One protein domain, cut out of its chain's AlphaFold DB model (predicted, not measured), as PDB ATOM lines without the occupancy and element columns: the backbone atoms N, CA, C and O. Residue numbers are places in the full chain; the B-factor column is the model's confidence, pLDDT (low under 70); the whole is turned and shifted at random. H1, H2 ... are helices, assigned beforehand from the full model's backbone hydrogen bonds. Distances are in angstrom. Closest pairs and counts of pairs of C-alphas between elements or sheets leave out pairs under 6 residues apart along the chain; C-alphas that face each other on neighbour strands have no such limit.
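Overview. This is residues 62 to 95 and 144 to 254 of the 274 residues of an uncharacterized protein of Pseudomonas orientalis (UniProt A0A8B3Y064). Three long helices, H2, H4 and H5, pack side by side as a triangle and run the same way, and H1 packs over the later parts of H2 and H5. The short helix H3 lies off to one side, and residues 211 to 226 run back from the end of H4 to the start of H5. The 145 printed residues hold five named helices, H1 to H5 in chain order, and no named strand: all helix. The whole is compact, with a radius of gyration of the C-alphas of 15.3 A and spans of 49 by 33 by 23 A.

Along the chain. H1, residues 76 to 93, begins at C-alpha 76 (161.674, 57.403, 54.317) and is 26.0 A long. H2, residues 144 to 170, measures 39.1 A. H3 is residues 179 to 182. H4, residues 186 to 210, measures 36.0 A. H5, residues 227 to 248, is 31.3 A long and ends at C-alpha 248 (178.142, 56.271, 61.223).

Arrangement. H1, H2, H4 and H5 form a bundle, helices side by side. The closest C-alphas of H2 and H4, which touch, are those of Val 163 and Val 200, 6.2 A apart, at a shallow tilt of 30 degrees. H5 touches H2, closest at Glu 148 and Ile 227, C-alphas 6.5 A apart. H5 touches H4 at a shallow tilt of 23 degrees, closest at C-alphas 194 and 234, 6.9 A. H1 touches H5 with residues 78 to 86 alone, closest at C-alphas 79 and 242, 4.9 A. H2 touches H1 with residues 158 to 169 alone, closest at C-alphas 83 and 165, 5.8 A. H3 is close to H4 but not clearly touching. In H1, H2, H4 and H5 every O i to N i+4 pair is within hydrogen-bond range; H3 is too short for one.

Size, cuts and confidence. Residues 96 to 143 are not printed, and C-alphas 95 and 144 across the cut, the two farthest apart, are 52.2 A apart. The link H4 to H5 is long, 16 residues. Mean pLDDT of the printed part is 74.8; 32 residues are under 70, among them 175 to 184 and 249 to 254.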
ATOM      1  N   SER A  62     170.543  74.499  49.467       73.50
ATOM      2  CA  SER A  62     171.582  73.567  49.033       73.50
ATOM      3  C   SER A  62     171.428  72.210  49.720       73.50
ATOM      4  O   SER A  62     171.059  72.148  50.898       73.50
ATOM      5  N   PRO A  63     171.712  71.104  49.006       77.88
ATOM      6  CA  PRO A  63     171.664  69.781  49.603       77.88
ATOM      7  C   PRO A  63     172.730  69.653  50.693       77.88
ATOM      8  O   PRO A  63     173.803  70.257  50.624       77.88
ATOM      9  N   GLY A  64     172.442  68.830  51.700       80.81
ATOM     10  CA  GLY A  64     173.447  68.466  52.692       80.81
ATOM     11  C   GLY A  64     174.578  67.645  52.075       80.81
ATOM     12  O   GLY A  64     174.449  67.079  50.985       80.81
ATOM     13  N   ARG A  65     175.697  67.551  52.794       83.94
ATOM     14  CA  ARG A  65     176.869  66.785  52.364       83.94
ATOM     15  C   ARG A  65     177.381  65.873  53.457       83.94
ATOM     16  O   ARG A  65     177.414  66.237  54.633       83.94
ATOM     17  N   VAL A  66     177.849  64.702  53.041       84.06
ATOM     18  CA  VAL A  66     178.582  63.767  53.897       84.06
ATOM     19  C   VAL A  66     179.853  63.342  53.168       84.06
ATOM     20  O   VAL A  66     179.799  62.874  52.032       84.06
ATOM     21  N   ASN A  67     181.011  63.499  53.814       86.75
ATOM     22  CA  ASN A  67     182.335  63.217  53.250       86.75
ATOM     23  C   ASN A  67     182.573  63.915  51.899       86.75
ATOM     24  O   ASN A  67     183.039  63.298  50.940       86.75
ATOM     25  N   GLY A  68     182.200  65.195  51.817       80.81
ATOM     26  CA  GLY A  68     182.351  66.016  50.614       80.81
ATOM     27  C   GLY A  68     181.447  65.640  49.433       80.81
ATOM     28  O   GLY A  68     181.602  66.230  48.366       80.81
ATOM     29  N   LYS A  69     180.515  64.688  49.590       84.12
ATOM     30  CA  LYS A  69     179.543  64.310  48.554       84.12
ATOM     31  C   LYS A  69     178.159  64.844  48.893       84.12
ATOM     32  O   LYS A  69     177.736  64.739  50.044       84.12
ATOM     33  N   ASP A  70     177.469  65.367  47.882       77.88
ATOM     34  CA  ASP A  70     176.052  65.713  47.986       77.88
ATOM     35  C   ASP A  70     175.240  64.452  48.307       77.88
ATOM     36  O   ASP A  70     175.512  63.365  47.783       77.88
ATOM     37  N   VAL A  71     174.281  64.591  49.218       80.62
ATOM     38  CA  VAL A  71     173.409  63.488  49.630       80.62
ATOM     39  C   VAL A  71     172.282  63.277  48.622       80.62
ATOM     40  O   VAL A  71     171.822  64.218  47.975       80.62
ATOM     41  N   GLU A  72     171.831  62.032  48.491       76.31
ATOM     42  CA  GLU A  72     170.661  61.706  47.672       76.31
ATOM     43  C   GLU A  72     169.384  62.351  48.240       76.31
ATOM     44  O   GLU A  72     169.321  62.612  49.446       76.31
ATOM     45  N   PRO A  73     168.350  62.578  47.407       80.38
ATOM     46  CA  PRO A  73     167.050  63.053  47.872       80.38
ATOM     47  C   PRO A  73     166.459  62.177  48.980       80.38
ATOM     48  O   PRO A  73     166.742  60.981  49.086       80.38
ATOM     49  N   PHE A  74     165.604  62.781  49.807       73.06
ATOM     50  CA  PHE A  74     165.034  62.091  50.953       73.06
ATOM     51  C   PHE A  74     164.220  60.857  50.550       73.06
ATOM     52  O   PHE A  74     163.436  60.864  49.604       73.06
ATOM     53  N   SER A  75     164.382  59.791  51.329       72.25
ATOM     54  CA  SER A  75     163.597  58.568  51.228       72.25
ATOM     55  C   SER A  75     163.352  58.039  52.633       72.25
ATOM     56  O   SER A  75     164.294  57.680  53.348       72.25
ATOM     57  N   ALA A  76     162.077  57.947  53.021       72.31
ATOM     58  CA  ALA A  76     161.674  57.403  54.317       72.31
ATOM     59  C   ALA A  76     162.167  55.958  54.510       72.31
ATOM     60  O   ALA A  76     162.608  55.585  55.595       72.31
ATOM     61  N   ARG A  77     162.181  55.161  53.434       68.88
ATOM     62  CA  ARG A  77     162.711  53.794  53.456       68.88
ATOM     63  C   ARG A  77     164.214  53.778  53.727       68.88
ATOM     64  O   ARG A  77     164.672  53.035  54.592       68.88
ATOM     65  N   THR A  78     164.971  54.614  53.020       71.31
ATOM     66  CA  THR A  78     166.422  54.725  53.213       71.31
ATOM     67  C   THR A  78     166.736  55.198  54.630       71.31
ATOM     68  O   THR A  78     167.644  54.669  55.266       71.31
ATOM     69  N   LEU A  79     165.953  56.144  55.163       76.69
ATOM     70  CA  LEU A  79     166.046  56.568  56.559       76.69
ATOM     71  C   LEU A  79     165.802  55.410  57.530       76.69
ATOM     72  O   LEU A  79     166.581  55.238  58.462       76.69
ATOM     73  N   GLU A  80     164.765  54.603  57.328       74.88
ATOM     74  CA  GLU A  80     164.451  53.472  58.205       74.88
ATOM     75  C   GLU A  80     165.556  52.406  58.199       74.88
ATOM     76  O   GLU A  80     166.007  51.950  59.256       74.88
ATOM     77  N   GLU A  81     166.048  52.048  57.013       77.69
ATOM     78  CA  GLU A  81     167.200  51.160  56.838       77.69
ATOM     79  C   GLU A  81     168.462  51.767  57.488       77.69
ATOM     80  O   GLU A  81     169.285  51.059  58.091       77.69
ATOM     81  N   ASN A  82     168.599  53.096  57.440       80.31
ATOM     82  CA  ASN A  82     169.669  53.847  58.087       80.31
ATOM     83  C   ASN A  82     169.609  53.871  59.611       80.31
ATOM     84  O   ASN A  82     170.582  53.498  60.273       80.31
ATOM     85  N   ALA A  83     168.450  54.163  60.171       80.56
ATOM     86  CA  ALA A  83     168.194  54.114  61.597       80.56
ATOM     87  C   ALA A  83     168.446  52.714  62.178       80.56
ATOM     88  O   ALA A  83     169.231  52.556  63.117       80.56
ATOM     89  N   LYS A  84     167.837  51.680  61.581       80.44
ATOM     90  CA  LYS A  84     167.927  50.290  62.060       80.44
ATOM     91  C   LYS A  84     169.369  49.810  62.159       80.44
ATOM     92  O   LYS A  84     169.781  49.277  63.190       80.44
ATOM     93  N   ALA A  85     170.154  50.002  61.101       78.06
ATOM     94  CA  ALA A  85     171.528  49.519  61.116       78.06
ATOM     95  C   ALA A  85     172.460  50.379  61.989       78.06
ATOM     96  O   ALA A  85     173.410  49.825  62.535       78.06
ATOM     97  N   ALA A  86     172.184  51.675  62.191       78.56
ATOM     98  CA  ALA A  86     172.958  52.499  63.124       78.56
ATOM     99  C   ALA A  86     172.781  52.019  64.575       78.56
ATOM    100  O   ALA A  86     173.762  51.846  65.299       78.56
ATOM    101  N   VAL A  87     171.540  51.720  64.975       79.06
ATOM    102  CA  VAL A  87     171.239  51.148  66.298       79.06
ATOM    103  C   VAL A  87     171.896  49.774  66.458       79.06
ATOM    104  O   VAL A  87     172.601  49.547  67.441       79.06
ATOM    105  N   LYS A  88     171.760  48.890  65.461       77.50
ATOM    106  CA  LYS A  88     172.388  47.558  65.485       77.50
ATOM    107  C   LYS A  88     173.914  47.631  65.618       77.50
ATOM    108  O   LYS A  88     174.495  46.860  66.375       77.50
ATOM    109  N   ALA A  89     174.566  48.561  64.917       71.00
ATOM    110  CA  ALA A  89     176.015  48.745  65.002       71.00
ATOM    111  C   ALA A  89     176.467  49.093  66.434       71.00
ATOM    112  O   ALA A  89     177.465  48.547  66.910       71.00
ATOM    113  N   LYS A  90     175.702  49.934  67.149       71.19
ATOM    114  CA  LYS A  90     175.957  50.246  68.564       71.19
ATOM    115  C   LYS A  90     175.835  49.001  69.449       71.19
ATOM    116  O   LYS A  90     176.722  48.756  70.263       71.19
ATOM    117  N   GLU A  91     174.784  48.201  69.273       69.25
ATOM    118  CA  GLU A  91     174.577  46.967  70.050       69.25
ATOM    119  C   GLU A  91     175.722  45.965  69.858       69.25
ATOM    120  O   GLU A  91     176.201  45.386  70.828       69.25
ATOM    121  N   THR A  92     176.213  45.803  68.625       60.69
ATOM    122  CA  THR A  92     177.332  44.892  68.324       60.69
ATOM    123  C   THR A  92     178.694  45.380  68.822       60.69
ATOM    124  O   THR A  92     179.625  44.584  68.925       60.69
ATOM    125  N   ALA A  93     178.834  46.675  69.117       56.50
ATOM    126  CA  ALA A  93     180.066  47.252  69.651       56.50
ATOM    127  C   ALA A  93     180.189  47.104  71.181       56.50
ATOM    128  O   ALA A  93     181.278  47.296  71.725       56.50
ATOM    129  N   LEU A  94     179.098  46.762  71.875       50.81
ATOM    130  CA  LEU A  94     179.069  46.519  73.319       50.81
ATOM    131  C   LEU A  94     179.357  45.029  73.607       50.81
ATOM    132  O   LEU A  94     178.834  44.162  72.905       50.81
ATOM    133  N   PRO A  95     180.177  44.684  74.621       42.69
ATOM    134  CA  PRO A  95     180.445  43.286  74.956       42.69
ATOM    135  C   PRO A  95     179.150  42.572  75.392       42.69
ATOM    136  O   PRO A  95     178.364  43.147  76.154       42.69
ATOM    137  N   GLN A 144     143.211  71.142  49.450       65.81
ATOM    138  CA  GLN A 144     144.483  71.707  49.891       65.81
ATOM    139  C   GLN A 144     144.748  71.423  51.377       65.81
ATOM    140  O   GLN A 144     145.802  70.898  51.721       65.81
ATOM    141  N   SER A 145     143.758  71.644  52.248       60.28
ATOM    142  CA  SER A 145     143.892  71.357  53.680       60.28
ATOM    143  C   SER A 145     144.137  69.870  53.978       60.28
ATOM    144  O   SER A 145     144.717  69.551  55.020       60.28
ATOM    145  N   ILE A 146     143.647  68.951  53.142       66.31
ATOM    146  CA  ILE A 146     143.898  67.510  53.300       66.31
ATOM    147  C   ILE A 146     145.324  67.175  52.859       66.31
ATOM    148  O   ILE A 146     146.003  66.390  53.520       66.31
ATOM    149  N   GLU A 147     145.770  67.752  51.745       64.56
ATOM    150  CA  GLU A 147     147.118  67.558  51.212       64.56
ATOM    151  C   GLU A 147     148.185  68.060  52.194       64.56
ATOM    152  O   GLU A 147     149.086  67.306  52.553       64.56
ATOM    153  N   GLU A 148     148.027  69.279  52.709       67.12
ATOM    154  CA  GLU A 148     148.907  69.864  53.727       67.12
ATOM    155  C   GLU A 148     148.950  69.011  54.998       67.12
ATOM    156  O   GLU A 148     150.025  68.729  55.521       67.12
ATOM    157  N   GLY A 149     147.796  68.515  55.463       63.16
ATOM    158  CA  GLY A 149     147.744  67.596  56.602       63.16
ATOM    159  C   GLY A 149     148.576  66.329  56.379       63.16
ATOM    160  O   GLY A 149     149.345  65.936  57.253       63.16
ATOM    161  N   ARG A 150     148.491  65.727  55.185       70.69
ATOM    162  CA  ARG A 150     149.274  64.529  54.836       70.69
ATOM    163  C   ARG A 150     150.773  64.800  54.783       70.69
ATOM    164  O   ARG A 150     151.549  63.936  55.184       70.69
ATOM    165  N   LEU A 151     151.174  65.968  54.286       69.50
ATOM    166  CA  LEU A 151     152.581  66.369  54.237       69.50
ATOM    167  C   LEU A 151     153.156  66.545  55.648       69.50
ATOM    168  O   LEU A 151     154.238  66.031  55.935       69.50
ATOM    169  N   VAL A 152     152.403  67.179  56.550       71.19
ATOM    170  CA  VAL A 152     152.807  67.333  57.956       71.19
ATOM    171  C   VAL A 152     152.896  65.975  58.659       71.19
ATOM    172  O   VAL A 152     153.886  65.714  59.339       71.19
ATOM    173  N   ASP A 153     151.929  65.075  58.454       74.75
ATOM    174  CA  ASP A 153     151.961  63.724  59.037       74.75
ATOM    175  C   ASP A 153     153.151  62.894  58.516       74.75
ATOM    176  O   ASP A 153     153.793  62.148  59.264       74.75
ATOM    177  N   TYR A 154     153.481  63.035  57.229       75.31
ATOM    178  CA  TYR A 154     154.646  62.397  56.619       75.31
ATOM    179  C   TYR A 154     155.962  62.902  57.226       75.31
ATOM    180  O   TYR A 154     156.806  62.094  57.643       75.31
ATOM    181  N   ALA A 155     156.117  64.226  57.322       73.00
ATOM    182  CA  ALA A 155     157.275  64.855  57.945       73.00
ATOM    183  C   ALA A 155     157.395  64.423  59.412       73.00
ATOM    184  O   ALA A 155     158.459  63.974  59.839       73.00
ATOM    185  N   GLN A 156     156.286  64.445  60.155       82.94
ATOM    186  CA  GLN A 156     156.220  64.021  61.548       82.94
ATOM    187  C   GLN A 156     156.820  62.625  61.745       82.94
ATOM    188  O   GLN A 156     157.763  62.463  62.520       82.94
ATOM    189  N   ASN A 157     156.319  61.620  61.024       80.44
ATOM    190  CA  ASN A 157     156.779  60.237  61.183       80.44
ATOM    191  C   ASN A 157     158.296  60.096  60.976       80.44
ATOM    192  O   ASN A 157     158.976  59.406  61.740       80.44
ATOM    193  N   SER A 158     158.832  60.790  59.975       80.00
ATOM    194  CA  SER A 158     160.255  60.755  59.633       80.00
ATOM    195  C   SER A 158     161.128  61.481  60.666       80.00
ATOM    196  O   SER A 158     162.170  60.966  61.077       80.00
ATOM    197  N   VAL A 159     160.680  62.639  61.159       80.12
ATOM    198  CA  VAL A 159     161.374  63.410  62.203       80.12
ATOM    199  C   VAL A 159     161.385  62.649  63.529       80.12
ATOM    200  O   VAL A 159     162.437  62.521  64.157       80.12
ATOM    201  N   PHE A 160     160.253  62.070  63.940       80.50
ATOM    202  CA  PHE A 160     160.187  61.255  65.156       80.50
ATOM    203  C   PHE A 160     161.084  60.020  65.060       80.50
ATOM    204  O   PHE A 160     161.736  59.661  66.042       80.50
ATOM    205  N   LEU A 161     161.178  59.386  63.887       83.25
ATOM    206  CA  LEU A 161     162.116  58.285  63.669       83.25
ATOM    207  C   LEU A 161     163.572  58.732  63.878       83.25
ATOM    208  O   LEU A 161     164.336  58.026  64.541       83.25
ATOM    209  N   LEU A 162     163.955  59.908  63.376       79.38
ATOM    210  CA  LEU A 162     165.291  60.481  63.573       79.38
ATOM    211  C   LEU A 162     165.586  60.793  65.046       79.38
ATOM    212  O   LEU A 162     166.613  60.349  65.566       79.38
ATOM    213  N   VAL A 163     164.674  61.490  65.731       74.81
ATOM    214  CA  VAL A 163     164.797  61.807  67.166       74.81
ATOM    215  C   VAL A 163     164.932  60.524  67.981       74.81
ATOM    216  O   VAL A 163     165.868  60.378  68.760       74.81
ATOM    217  N   ASN A 164     164.066  59.540  67.737       78.00
ATOM    218  CA  ASN A 164     164.088  58.280  68.476       78.00
ATOM    219  C   ASN A 164     165.307  57.417  68.152       78.00
ATOM    220  O   ASN A 164     165.771  56.662  69.009       78.00
ATOM    221  N   THR A 165     165.864  57.532  66.947       75.62
ATOM    222  CA  THR A 165     167.148  56.909  66.610       75.62
ATOM    223  C   THR A 165     168.267  57.524  67.440       75.62
ATOM    224  O   THR A 165     169.039  56.787  68.052       75.62
ATOM    225  N   LEU A 166     168.326  58.856  67.529       75.69
ATOM    226  CA  LEU A 166     169.292  59.554  68.376       75.69
ATOM    227  C   LEU A 166     169.133  59.164  69.854       75.69
ATOM    228  O   LEU A 166     170.122  58.786  70.483       75.69
ATOM    229  N   SER A 167     167.906  59.168  70.386       70.94
ATOM    230  CA  SER A 167     167.633  58.755  71.768       70.94
ATOM    231  C   SER A 167     168.100  57.322  72.027       70.94
ATOM    232  O   SER A 167     168.790  57.069  73.009       70.94
ATOM    233  N   LYS A 168     167.845  56.378  71.110       71.75
ATOM    234  CA  LYS A 168     168.347  54.993  71.226       71.75
ATOM    235  C   LYS A 168     169.874  54.918  71.205       71.75
ATOM    236  O   LYS A 168     170.472  54.198  72.009       71.75
ATOM    237  N   LEU A 169     170.528  55.687  70.334       71.94
ATOM    238  CA  LEU A 169     171.990  55.786  70.311       71.94
ATOM    239  C   LEU A 169     172.559  56.355  71.621       71.94
ATOM    240  O   LEU A 169     173.706  56.060  71.951       71.94
ATOM    241  N   ARG A 170     171.757  57.076  72.409       68.69
ATOM    242  CA  ARG A 170     172.132  57.656  73.711       68.69
ATOM    243  C   ARG A 170     171.558  56.943  74.933       68.69
ATOM    244  O   ARG A 170     171.889  57.327  76.045       68.69
ATOM    245  N   GLU A 171     170.759  55.895  74.736       70.50
ATOM    246  CA  GLU A 171     170.001  55.229  75.812       70.50
ATOM    247  C   GLU A 171     169.038  56.168  76.559       70.50
ATOM    248  O   GLU A 171     168.747  55.988  77.739       70.50
ATOM    249  N   GLU A 172     168.502  57.153  75.845       68.88
ATOM    250  CA  GLU A 172     167.481  58.079  76.327       68.88
ATOM    251  C   GLU A 172     166.065  57.568  76.010       68.88
ATOM    252  O   GLU A 172     165.853  56.699  75.154       68.88
ATOM    253  N   GLN A 173     165.070  58.133  76.697       60.97
ATOM    254  CA  GLN A 173     163.662  57.826  76.459       60.97
ATOM    255  C   GLN A 173     163.245  58.262  75.048       60.97
ATOM    256  O   GLN A 173     163.551  59.371  74.615       60.97
ATOM    257  N   SER A 174     162.522  57.394  74.338       70.00
ATOM    258  CA  SER A 174     161.893  57.763  73.068       70.00
ATOM    259  C   SER A 174     160.807  58.816  73.286       70.00
ATOM    260  O   SER A 174     160.066  58.771  74.268       70.00
ATOM    261  N   VAL A 175     160.711  59.736  72.336       64.75
ATOM    262  CA  VAL A 175     159.719  60.804  72.289       64.75
ATOM    263  C   VAL A 175     158.589  60.369  71.354       64.75
ATOM    264  O   VAL A 175     158.822  59.746  70.313       64.75
ATOM    265  N   GLY A 176     157.354  60.684  71.728       61.66
ATOM    266  CA  GLY A 176     156.169  60.459  70.907       61.66
ATOM    267  C   GLY A 176     155.190  61.627  71.021       61.66
ATOM    268  O   GLY A 176     155.385  62.491  71.881       61.66
ATOM    269  N   PRO A 177     154.150  61.660  70.174       63.53
ATOM    270  CA  PRO A 177     153.084  62.648  70.275       63.53
ATOM    271  C   PRO A 177     152.417  62.585  71.655       63.53
ATOM    272  O   PRO A 177     151.991  61.512  72.085       63.53
ATOM    273  N   ASP A 178     152.310  63.721  72.339       55.03
ATOM    274  CA  ASP A 178     151.564  63.856  73.590       55.03
ATOM    275  C   ASP A 178     150.257  64.644  73.379       55.03
ATOM    276  O   ASP A 178     149.918  65.059  72.271       55.03
ATOM    277  N   LEU A 179     149.476  64.846  74.443       49.75
ATOM    278  CA  LEU A 179     148.215  65.585  74.333       49.75
ATOM    279  C   LEU A 179     148.430  67.021  73.826       49.75
ATOM    280  O   LEU A 179     147.608  67.526  73.068       49.75
ATOM    281  N   LYS A 180     149.544  67.664  74.203       57.88
ATOM    282  CA  LYS A 180     149.877  69.019  73.748       57.88
ATOM    283  C   LYS A 180     150.188  69.035  72.254       57.88
ATOM    284  O   LYS A 180     149.719  69.930  71.563       57.88
ATOM    285  N   TRP A 181     150.892  68.022  71.754       69.19
ATOM    286  CA  TRP A 181     151.162  67.824  70.331       69.19
ATOM    287  C   TRP A 181     149.881  67.727  69.498       69.19
ATOM    288  O   TRP A 181     149.747  68.357  68.451       69.19
ATOM    289  N   VAL A 182     148.900  66.951  69.969       66.75
ATOM    290  CA  VAL A 182     147.626  66.773  69.253       66.75
ATOM    291  C   VAL A 182     146.844  68.087  69.159       66.75
ATOM    292  O   VAL A 182     146.158  68.309  68.164       66.75
ATOM    293  N   MET A 183     146.986  68.966  70.154       57.16
ATOM    294  CA  MET A 183     146.316  70.268  70.205       57.16
ATOM    295  C   MET A 183     146.964  71.342  69.319       57.16
ATOM    296  O   MET A 183     146.351  72.388  69.127       57.16
ATOM    297  N   GLN A 184     148.159  71.099  68.775       65.62
ATOM    298  CA  GLN A 184     148.825  72.035  67.868       65.62
ATOM    299  C   GLN A 184     148.136  72.101  66.498       65.62
ATOM    300  O   GLN A 184     147.707  71.078  65.945       65.62
ATOM    301  N   THR A 185     148.110  73.310  65.940       72.69
ATOM    302  CA  THR A 185     147.857  73.588  64.518       72.69
ATOM    303  C   THR A 185     148.946  72.978  63.627       72.69
ATOM    304  O   THR A 185     149.958  72.465  64.107       72.69
ATOM    305  N   ARG A 186     148.744  72.980  62.306       70.69
ATOM    306  CA  ARG A 186     149.699  72.355  61.372       70.69
ATOM    307  C   ARG A 186     151.024  73.110  61.339       70.69
ATOM    308  O   ARG A 186     152.083  72.494  61.296       70.69
ATOM    309  N   GLU A 187     150.936  74.424  61.410       71.31
ATOM    310  CA  GLU A 187     152.033  75.374  61.424       71.31
ATOM    311  C   GLU A 187     152.847  75.218  62.713       71.31
ATOM    312  O   GLU A 187     154.052  74.997  62.651       71.31
ATOM    313  N   GLU A 188     152.187  75.171  63.877       71.31
ATOM    314  CA  GLU A 188     152.856  74.923  65.165       71.31
ATOM    315  C   GLU A 188     153.522  73.537  65.226       71.31
ATOM    316  O   GLU A 188     154.575  73.367  65.857       71.31
ATOM    317  N   ARG A 189     152.927  72.527  64.571       70.44
ATOM    318  CA  ARG A 189     153.574  71.217  64.417       70.44
ATOM    319  C   ARG A 189     154.824  71.335  63.561       70.44
ATOM    320  O   ARG A 189     155.846  70.789  63.960       70.44
ATOM    321  N   LEU A 190     154.787  72.046  62.435       74.56
ATOM    322  CA  LEU A 190     155.977  72.258  61.601       74.56
ATOM    323  C   LEU A 190     157.079  73.016  62.343       74.56
ATOM    324  O   LEU A 190     158.220  72.558  62.313       74.56
ATOM    325  N   ASP A 191     156.745  74.068  63.093       73.19
ATOM    326  CA  ASP A 191     157.712  74.787  63.940       73.19
ATOM    327  C   ASP A 191     158.385  73.824  64.931       73.19
ATOM    328  O   ASP A 191     159.607  73.808  65.116       73.19
ATOM    329  N   SER A 192     157.578  72.956  65.547       78.50
ATOM    330  CA  SER A 192     158.060  71.942  66.483       78.50
ATOM    331  C   SER A 192     158.946  70.896  65.788       78.50
ATOM    332  O   SER A 192     159.990  70.520  66.325       78.50
ATOM    333  N   LEU A 193     158.572  70.443  64.588       80.81
ATOM    334  CA  LEU A 193     159.339  69.482  63.786       80.81
ATOM    335  C   LEU A 193     160.682  70.063  63.320       80.81
ATOM    336  O   LEU A 193     161.710  69.385  63.397       80.81
ATOM    337  N   GLU A 194     160.710  71.325  62.899       82.38
ATOM    338  CA  GLU A 194     161.931  72.036  62.508       82.38
ATOM    339  C   GLU A 194     162.890  72.221  63.686       82.38
ATOM    340  O   GLU A 194     164.107  72.040  63.529       82.38
ATOM    341  N   ALA A 195     162.353  72.508  64.876       81.12
ATOM    342  CA  ALA A 195     163.126  72.564  66.111       81.12
ATOM    343  C   ALA A 195     163.699  71.186  66.491       81.12
ATOM    344  O   ALA A 195     164.876  71.086  66.857       81.12
ATOM    345  N   MET A 196     162.906  70.115  66.356       79.00
ATOM    346  CA  MET A 196     163.356  68.738  66.594       79.00
ATOM    347  C   MET A 196     164.482  68.334  65.636       79.00
ATOM    348  O   MET A 196     165.505  67.818  66.089       79.00
ATOM    349  N   ILE A 197     164.355  68.616  64.335       85.69
ATOM    350  CA  ILE A 197     165.440  68.366  63.374       85.69
ATOM    351  C   ILE A 197     166.672  69.205  63.711       85.69
ATOM    352  O   ILE A 197     167.777  68.669  63.708       85.69
ATOM    353  N   GLY A 198     166.506  70.475  64.092       79.06
ATOM    354  CA  GLY A 198     167.632  71.329  64.492       79.06
ATOM    355  C   GLY A 198     168.390  70.798  65.713       79.06
ATOM    356  O   GLY A 198     169.614  70.938  65.810       79.06
ATOM    357  N   TYR A 199     167.688  70.147  66.643       81.12
ATOM    358  CA  TYR A 199     168.313  69.409  67.737       81.12
ATOM    359  C   TYR A 199     169.087  68.185  67.221       81.12
ATOM    360  O   TYR A 199     170.270  68.038  67.536       81.12
ATOM    361  N   VAL A 200     168.466  67.344  66.385       82.06
ATOM    362  CA  VAL A 200     169.105  66.129  65.850       82.06
ATOM    363  C   VAL A 200     170.346  66.455  65.011       82.06
ATOM    364  O   VAL A 200     171.380  65.817  65.196       82.06
ATOM    365  N   GLU A 201     170.292  67.472  64.147       88.50
ATOM    366  CA  GLU A 201     171.433  67.948  63.347       88.50
ATOM    367  C   GLU A 201     172.615  68.355  64.212       88.50
ATOM    368  O   GLU A 201     173.752  67.954  63.956       88.50
ATOM    369  N   ARG A 202     172.353  69.124  65.270       83.12
ATOM    370  CA  ARG A 202     173.393  69.568  66.196       83.12
ATOM    371  C   ARG A 202     174.036  68.388  66.912       83.12
ATOM    372  O   ARG A 202     175.257  68.336  67.052       83.12
ATOM    373  N   GLU A 203     173.218  67.463  67.393       83.25
ATOM    374  CA  GLU A 203     173.676  66.349  68.211       83.25
ATOM    375  C   GLU A 203     174.384  65.260  67.393       83.25
ATOM    376  O   GLU A 203     175.452  64.801  67.802       83.25
ATOM    377  N   LEU A 204     173.872  64.905  66.212       82.88
ATOM    378  CA  LEU A 204     174.568  64.001  65.292       82.88
ATOM    379  C   LEU A 204     175.778  64.670  64.629       82.88
ATOM    380  O   LEU A 204     176.780  64.000  64.402       82.88
ATOM    381  N   GLY A 205     175.749  65.982  64.388       86.00
ATOM    382  CA  GLY A 205     176.905  66.725  63.881       86.00
ATOM    383  C   GLY A 205     178.091  66.724  64.852       86.00
ATOM    384  O   GLY A 205     179.242  66.587  64.431       86.00
ATOM    385  N   LYS A 206     177.834  66.791  66.168       83.12
ATOM    386  CA  LYS A 206     178.876  66.593  67.195       83.12
ATOM    387  C   LYS A 206     179.494  65.197  67.104       83.12
ATOM    388  O   LYS A 206     180.718  65.073  67.144       83.12
ATOM    389  N   GLU A 207     178.662  64.170  66.950       79.94
ATOM    390  CA  GLU A 207     179.110  62.779  66.813       79.94
ATOM    391  C   GLU A 207     179.923  62.574  65.523       79.94
ATOM    392  O   GLU A 207     180.992  61.963  65.547       79.94
ATOM    393  N   ALA A 208     179.469  63.150  64.406       84.06
ATOM    394  CA  ALA A 208     180.176  63.141  63.128       84.06
ATOM    395  C   ALA A 208     181.581  63.740  63.272       84.06
ATOM    396  O   ALA A 208     182.574  63.107  62.909       84.06
ATOM    397  N   LYS A 209     181.676  64.914  63.911       84.62
ATOM    398  CA  LYS A 209     182.951  65.585  64.184       84.62
ATOM    399  C   LYS A 209     183.871  64.738  65.065       84.62
ATOM    400  O   LYS A 209     185.057  64.622  64.758       84.62
ATOM    401  N   ALA A 210     183.343  64.121  66.123       79.81
ATOM    402  CA  ALA A 210     184.112  63.221  66.988       79.81
ATOM    403  C   ALA A 210     184.687  62.023  66.207       79.81
ATOM    404  O   ALA A 210     185.800  61.572  66.476       79.81
ATOM    405  N   ARG A 211     183.958  61.558  65.189       79.69
ATOM    406  CA  ARG A 211     184.348  60.457  64.297       79.69
ATOM    407  C   ARG A 211     185.129  60.895  63.058       79.69
ATOM    408  O   ARG A 211     185.450  60.048  62.232       79.69
ATOM    409  N   LYS A 212     185.464  62.185  62.932       86.06
ATOM    410  CA  LYS A 212     186.129  62.773  61.753       86.06
ATOM    411  C   LYS A 212     185.357  62.557  60.441       86.06
ATOM    412  O   LYS A 212     185.963  62.467  59.378       86.06
ATOM    413  N   ILE A 213     184.033  62.472  60.525       85.44
ATOM    414  CA  ILE A 213     183.139  62.488  59.367       85.44
ATOM    415  C   ILE A 213     182.886  63.957  59.022       85.44
ATOM    416  O   ILE A 213     182.470  64.730  59.888       85.44
ATOM    417  N   ASP A 214     183.143  64.344  57.775       87.94
ATOM    418  CA  ASP A 214     182.797  65.679  57.282       87.94
ATOM    419  C   ASP A 214     181.289  65.725  57.020       87.94
ATOM    420  O   ASP A 214     180.793  65.059  56.111       87.94
ATOM    421  N   PHE A 215     180.556  66.447  57.862       89.81
ATOM    422  CA  PHE A 215     179.107  66.579  57.774       89.81
ATOM    423  C   PHE A 215     178.723  68.043  57.634       89.81
ATOM    424  O   PHE A 215     179.088  68.872  58.471       89.81
ATOM    425  N   GLN A 216     177.941  68.333  56.599       87.50
ATOM    426  CA  GLN A 216     177.367  69.648  56.353       87.50
ATOM    427  C   GLN A 216     175.845  69.477  56.240       87.50
ATOM    428  O   GLN A 216     175.389  68.729  55.370       87.50
ATOM    429  N   PRO A 217     175.050  70.111  57.122       86.19
ATOM    430  CA  PRO A 217     173.597  70.063  57.014       86.19
ATOM    431  C   PRO A 217     173.127  70.762  55.732       86.19
ATOM    432  O   PRO A 217     173.848  71.584  55.165       86.19
ATOM    433  N   ALA A 218     171.920  70.427  55.278       84.00
ATOM    434  CA  ALA A 218     171.301  71.117  54.151       84.00
ATOM    435  C   ALA A 218     171.024  72.587  54.505       84.00
ATOM    436  O   ALA A 218     170.625  72.892  55.630       84.00
ATOM    437  N   SER A 219     171.214  73.487  53.539       81.62
ATOM    438  CA  SER A 219     170.766  74.876  53.656       81.62
ATOM    439  C   SER A 219     169.360  74.987  53.089       81.62
ATOM    440  O   SER A 219     169.111  74.548  51.969       81.62
ATOM    441  N   THR A 220     168.451  75.597  53.836       78.56
ATOM    442  CA  THR A 220     167.052  75.783  53.426       78.56
ATOM    443  C   THR A 220     166.783  77.182  52.869       78.56
ATOM    444  O   THR A 220     165.698  77.454  52.364       78.56
ATOM    445  N   GLY A 221     167.780  78.071  52.902       72.06
ATOM    446  CA  GLY A 221     167.610  79.475  52.532       72.06
ATOM    447  C   GLY A 221     166.723  80.242  53.529       72.06
ATOM    448  O   GLY A 221     166.710  79.887  54.715       72.06
ATOM    449  N   PRO A 222     166.019  81.300  53.081       74.62
ATOM    450  CA  PRO A 222     165.197  82.132  53.953       74.62
ATOM    451  C   PRO A 222     163.980  81.374  54.499       74.62
ATOM    452  O   PRO A 222     163.556  80.363  53.940       74.62
ATOM    453  N   GLU A 223     163.429  81.892  55.598       76.94
ATOM    454  CA  GLU A 223     162.196  81.395  56.213       76.94
ATOM    455  C   GLU A 223     161.022  81.477  55.230       76.94
ATOM    456  O   GLU A 223     160.930  82.417  54.434       76.94
ATOM    457  N   LYS A 224     160.156  80.461  55.266       75.69
ATOM    458  CA  LYS A 224     159.037  80.288  54.337       75.69
ATOM    459  C   LYS A 224     157.752  80.104  55.128       75.69
ATOM    460  O   LYS A 224     157.755  79.394  56.127       75.69
ATOM    461  N   ASP A 225     156.663  80.684  54.634       76.12
ATOM    462  CA  ASP A 225     155.344  80.561  55.265       76.12
ATOM    463  C   ASP A 225     154.544  79.362  54.721       76.12
ATOM    464  O   ASP A 225     153.674  78.828  55.408       76.12
ATOM    465  N   ASP A 226     154.830  78.911  53.493       81.81
ATOM    466  CA  ASP A 226     154.090  77.826  52.841       81.81
ATOM    467  C   ASP A 226     154.442  76.445  53.421       81.81
ATOM    468  O   ASP A 226     155.606  76.041  53.475       81.81
ATOM    469  N   ILE A 227     153.416  75.677  53.808       73.75
ATOM    470  CA  ILE A 227     153.566  74.335  54.393       73.75
ATOM    471  C   ILE A 227     154.346  73.389  53.473       73.75
ATOM    472  O   ILE A 227     155.176  72.617  53.958       73.75
ATOM    473  N   LYS A 228     154.089  73.406  52.159       75.50
ATOM    474  CA  LYS A 228     154.744  72.480  51.227       75.50
ATOM    475  C   LYS A 228     156.223  72.815  51.106       75.50
ATOM    476  O   LYS A 228     157.054  71.912  51.177       75.50
ATOM    477  N   GLU A 229     156.554  74.097  50.978       78.19
ATOM    478  CA  GLU A 229     157.945  74.546  50.899       78.19
ATOM    479  C   GLU A 229     158.722  74.234  52.189       78.19
ATOM    480  O   GLU A 229     159.846  73.733  52.125       78.19
ATOM    481  N   ARG A 230     158.098  74.421  53.360       81.81
ATOM    482  CA  ARG A 230     158.678  74.035  54.659       81.81
ATOM    483  C   ARG A 230     158.893  72.524  54.792       81.81
ATOM    484  O   ARG A 230     159.904  72.078  55.337       81.81
ATOM    485  N   VAL A 231     157.982  71.699  54.266       78.12
ATOM    486  CA  VAL A 231     158.178  70.239  54.248       78.12
ATOM    487  C   VAL A 231     159.325  69.838  53.312       78.12
ATOM    488  O   VAL A 231     160.120  68.980  53.689       78.12
ATOM    489  N   ILE A 232     159.490  70.483  52.153       76.69
ATOM    490  CA  ILE A 232     160.632  70.241  51.243       76.69
ATOM    491  C   ILE A 232     161.971  70.584  51.924       76.69
ATOM    492  O   ILE A 232     162.966  69.855  51.791       76.69
ATOM    493  N   ASP A 233     161.999  71.665  52.702       83.44
ATOM    494  CA  ASP A 233     163.153  72.041  53.520       83.44
ATOM    495  C   ASP A 233     163.476  70.970  54.575       83.44
ATOM    496  O   ASP A 233     164.634  70.562  54.733       83.44
ATOM    497  N   LEU A 234     162.451  70.464  55.273       84.12
ATOM    498  CA  LEU A 234     162.591  69.358  56.221       84.12
ATOM    499  C   LEU A 234     163.116  68.093  55.540       84.12
ATOM    500  O   LEU A 234     164.029  67.462  56.069       84.12
ATOM    501  N   GLU A 235     162.602  67.728  54.366       82.44
ATOM    502  CA  GLU A 235     163.079  66.571  53.603       82.44
ATOM    503  C   GLU A 235     164.568  66.684  53.274       82.44
ATOM    504  O   GLU A 235     165.332  65.753  53.533       82.44
ATOM    505  N   SER A 236     165.012  67.846  52.795       78.62
ATOM    506  CA  SER A 236     166.423  68.095  52.477       78.62
ATOM    507  C   SER A 236     167.332  67.903  53.698       78.62
ATOM    508  O   SER A 236     168.394  67.274  53.617       78.62
ATOM    509  N   ARG A 237     166.889  68.375  54.868       89.88
ATOM    510  CA  ARG A 237     167.593  68.190  56.146       89.88
ATOM    511  C   ARG A 237     167.578  66.729  56.604       89.88
ATOM    512  O   ARG A 237     168.612  66.186  56.999       89.88
ATOM    513  N   MET A 238     166.438  66.049  56.489       87.81
ATOM    514  CA  MET A 238     166.302  64.629  56.825       87.81
ATOM    515  C   MET A 238     167.144  63.727  55.913       87.81
ATOM    516  O   MET A 238     167.683  62.724  56.384       87.81
ATOM    517  N   ALA A 239     167.314  64.084  54.638       77.88
ATOM    518  CA  ALA A 239     168.192  63.380  53.707       77.88
ATOM    519  C   ALA A 239     169.650  63.411  54.179       77.88
ATOM    520  O   ALA A 239     170.303  62.368  54.263       77.88
ATOM    521  N   ALA A 240     170.127  64.591  54.588       86.19
ATOM    522  CA  ALA A 240     171.471  64.768  55.128       86.19
ATOM    523  C   ALA A 240     171.703  63.913  56.384       86.19
ATOM    524  O   ALA A 240     172.722  63.228  56.504       86.19
ATOM    525  N   LEU A 241     170.727  63.892  57.297       90.56
ATOM    526  CA  LEU A 241     170.789  63.085  58.518       90.56
ATOM    527  C   LEU A 241     170.714  61.583  58.246       90.56
ATOM    528  O   LEU A 241     171.454  60.812  58.856       90.56
ATOM    529  N   SER A 242     169.861  61.158  57.314       86.44
ATOM    530  CA  SER A 242     169.779  59.762  56.880       86.44
ATOM    531  C   SER A 242     171.117  59.282  56.315       86.44
ATOM    532  O   SER A 242     171.619  58.232  56.723       86.44
ATOM    533  N   ALA A 243     171.739  60.072  55.435       85.88
ATOM    534  CA  ALA A 243     173.050  59.764  54.873       85.88
ATOM    535  C   ALA A 243     174.135  59.699  55.959       85.88
ATOM    536  O   ALA A 243     174.943  58.765  55.973       85.88
ATOM    537  N   LEU A 244     174.125  60.634  56.917       88.94
ATOM    538  CA  LEU A 244     175.052  60.623  58.047       88.94
ATOM    539  C   LEU A 244     174.898  59.354  58.898       88.94
ATOM    540  O   LEU A 244     175.897  58.705  59.217       88.94
ATOM    541  N   LEU A 245     173.663  58.955  59.225       87.75
ATOM    542  CA  LEU A 245     173.391  57.684  59.908       87.75
ATOM    543  C   LEU A 245     173.915  56.494  59.096       87.75
ATOM    544  O   LEU A 245     174.480  55.566  59.671       87.75
ATOM    545  N   GLY A 246     173.788  56.541  57.767       84.06
ATOM    546  CA  GLY A 246     174.380  55.574  56.845       84.06
ATOM    547  C   GLY A 246     175.895  55.418  57.021       84.06
ATOM    548  O   GLY A 246     176.397  54.297  57.049       84.06
ATOM    549  N   VAL A 247     176.620  56.522  57.210       85.00
ATOM    550  CA  VAL A 247     178.085  56.525  57.366       85.00
ATOM    551  C   VAL A 247     178.531  56.158  58.781       85.00
ATOM    552  O   VAL A 247     179.504  55.419  58.937       85.00
ATOM    553  N   ILE A 248     177.814  56.597  59.820       74.69
ATOM    554  CA  ILE A 248     178.142  56.271  61.223       74.69
ATOM    555  C   ILE A 248     178.141  54.749  61.463       74.69
ATOM    556  O   ILE A 248     178.903  54.263  62.299       74.69
ATOM    557  N   LYS A 249     177.361  53.983  60.688       65.25
ATOM    558  CA  LYS A 249     177.395  52.509  60.671       65.25
ATOM    559  C   LYS A 249     178.702  51.910  60.149       65.25
ATOM    560  O   LYS A 249     179.045  50.795  60.527       65.25
ATOM    561  N   ILE A 250     179.355  52.585  59.202       47.06
ATOM    562  CA  ILE A 250     180.430  52.019  58.371       47.06
ATOM    563  C   ILE A 250     181.794  52.198  59.042       47.06
ATOM    564  O   ILE A 250     182.693  51.389  58.825       47.06
ATOM    565  N   SER A 251     181.952  53.204  59.903       39.75
ATOM    566  CA  SER A 251     183.159  53.350  60.717       39.75
ATOM    567  C   SER A 251     182.998  52.629  62.057       39.75
ATOM    568  O   SER A 251     182.347  53.174  62.956       39.75
ATOM    569  N   PRO A 252     183.618  51.447  62.259       40.06
ATOM    570  CA  PRO A 252     183.851  50.972  63.613       40.06
ATOM    571  C   PRO A 252     184.639  52.050  64.360       40.06
ATOM    572  O   PRO A 252     185.552  52.662  63.801       40.06
ATOM    573  N   VAL A 253     184.267  52.289  65.619       40.94
ATOM    574  CA  VAL A 253     185.057  53.109  66.543       40.94
ATOM    575  C   VAL A 253     186.512  52.648  66.413       40.94
ATOM    576  O   VAL A 253     186.769  51.454  66.619       40.94
ATOM    577  N   PRO A 254     187.469  53.522  66.040       32.53
ATOM    578  CA  PRO A 254     188.869  53.167  66.143       32.53
ATOM    579  C   PRO A 254     189.082  52.786  67.599       32.53
ATOM    580  O   PRO A 254     188.888  53.615  68.488       32.53
TER     581      PRO A 254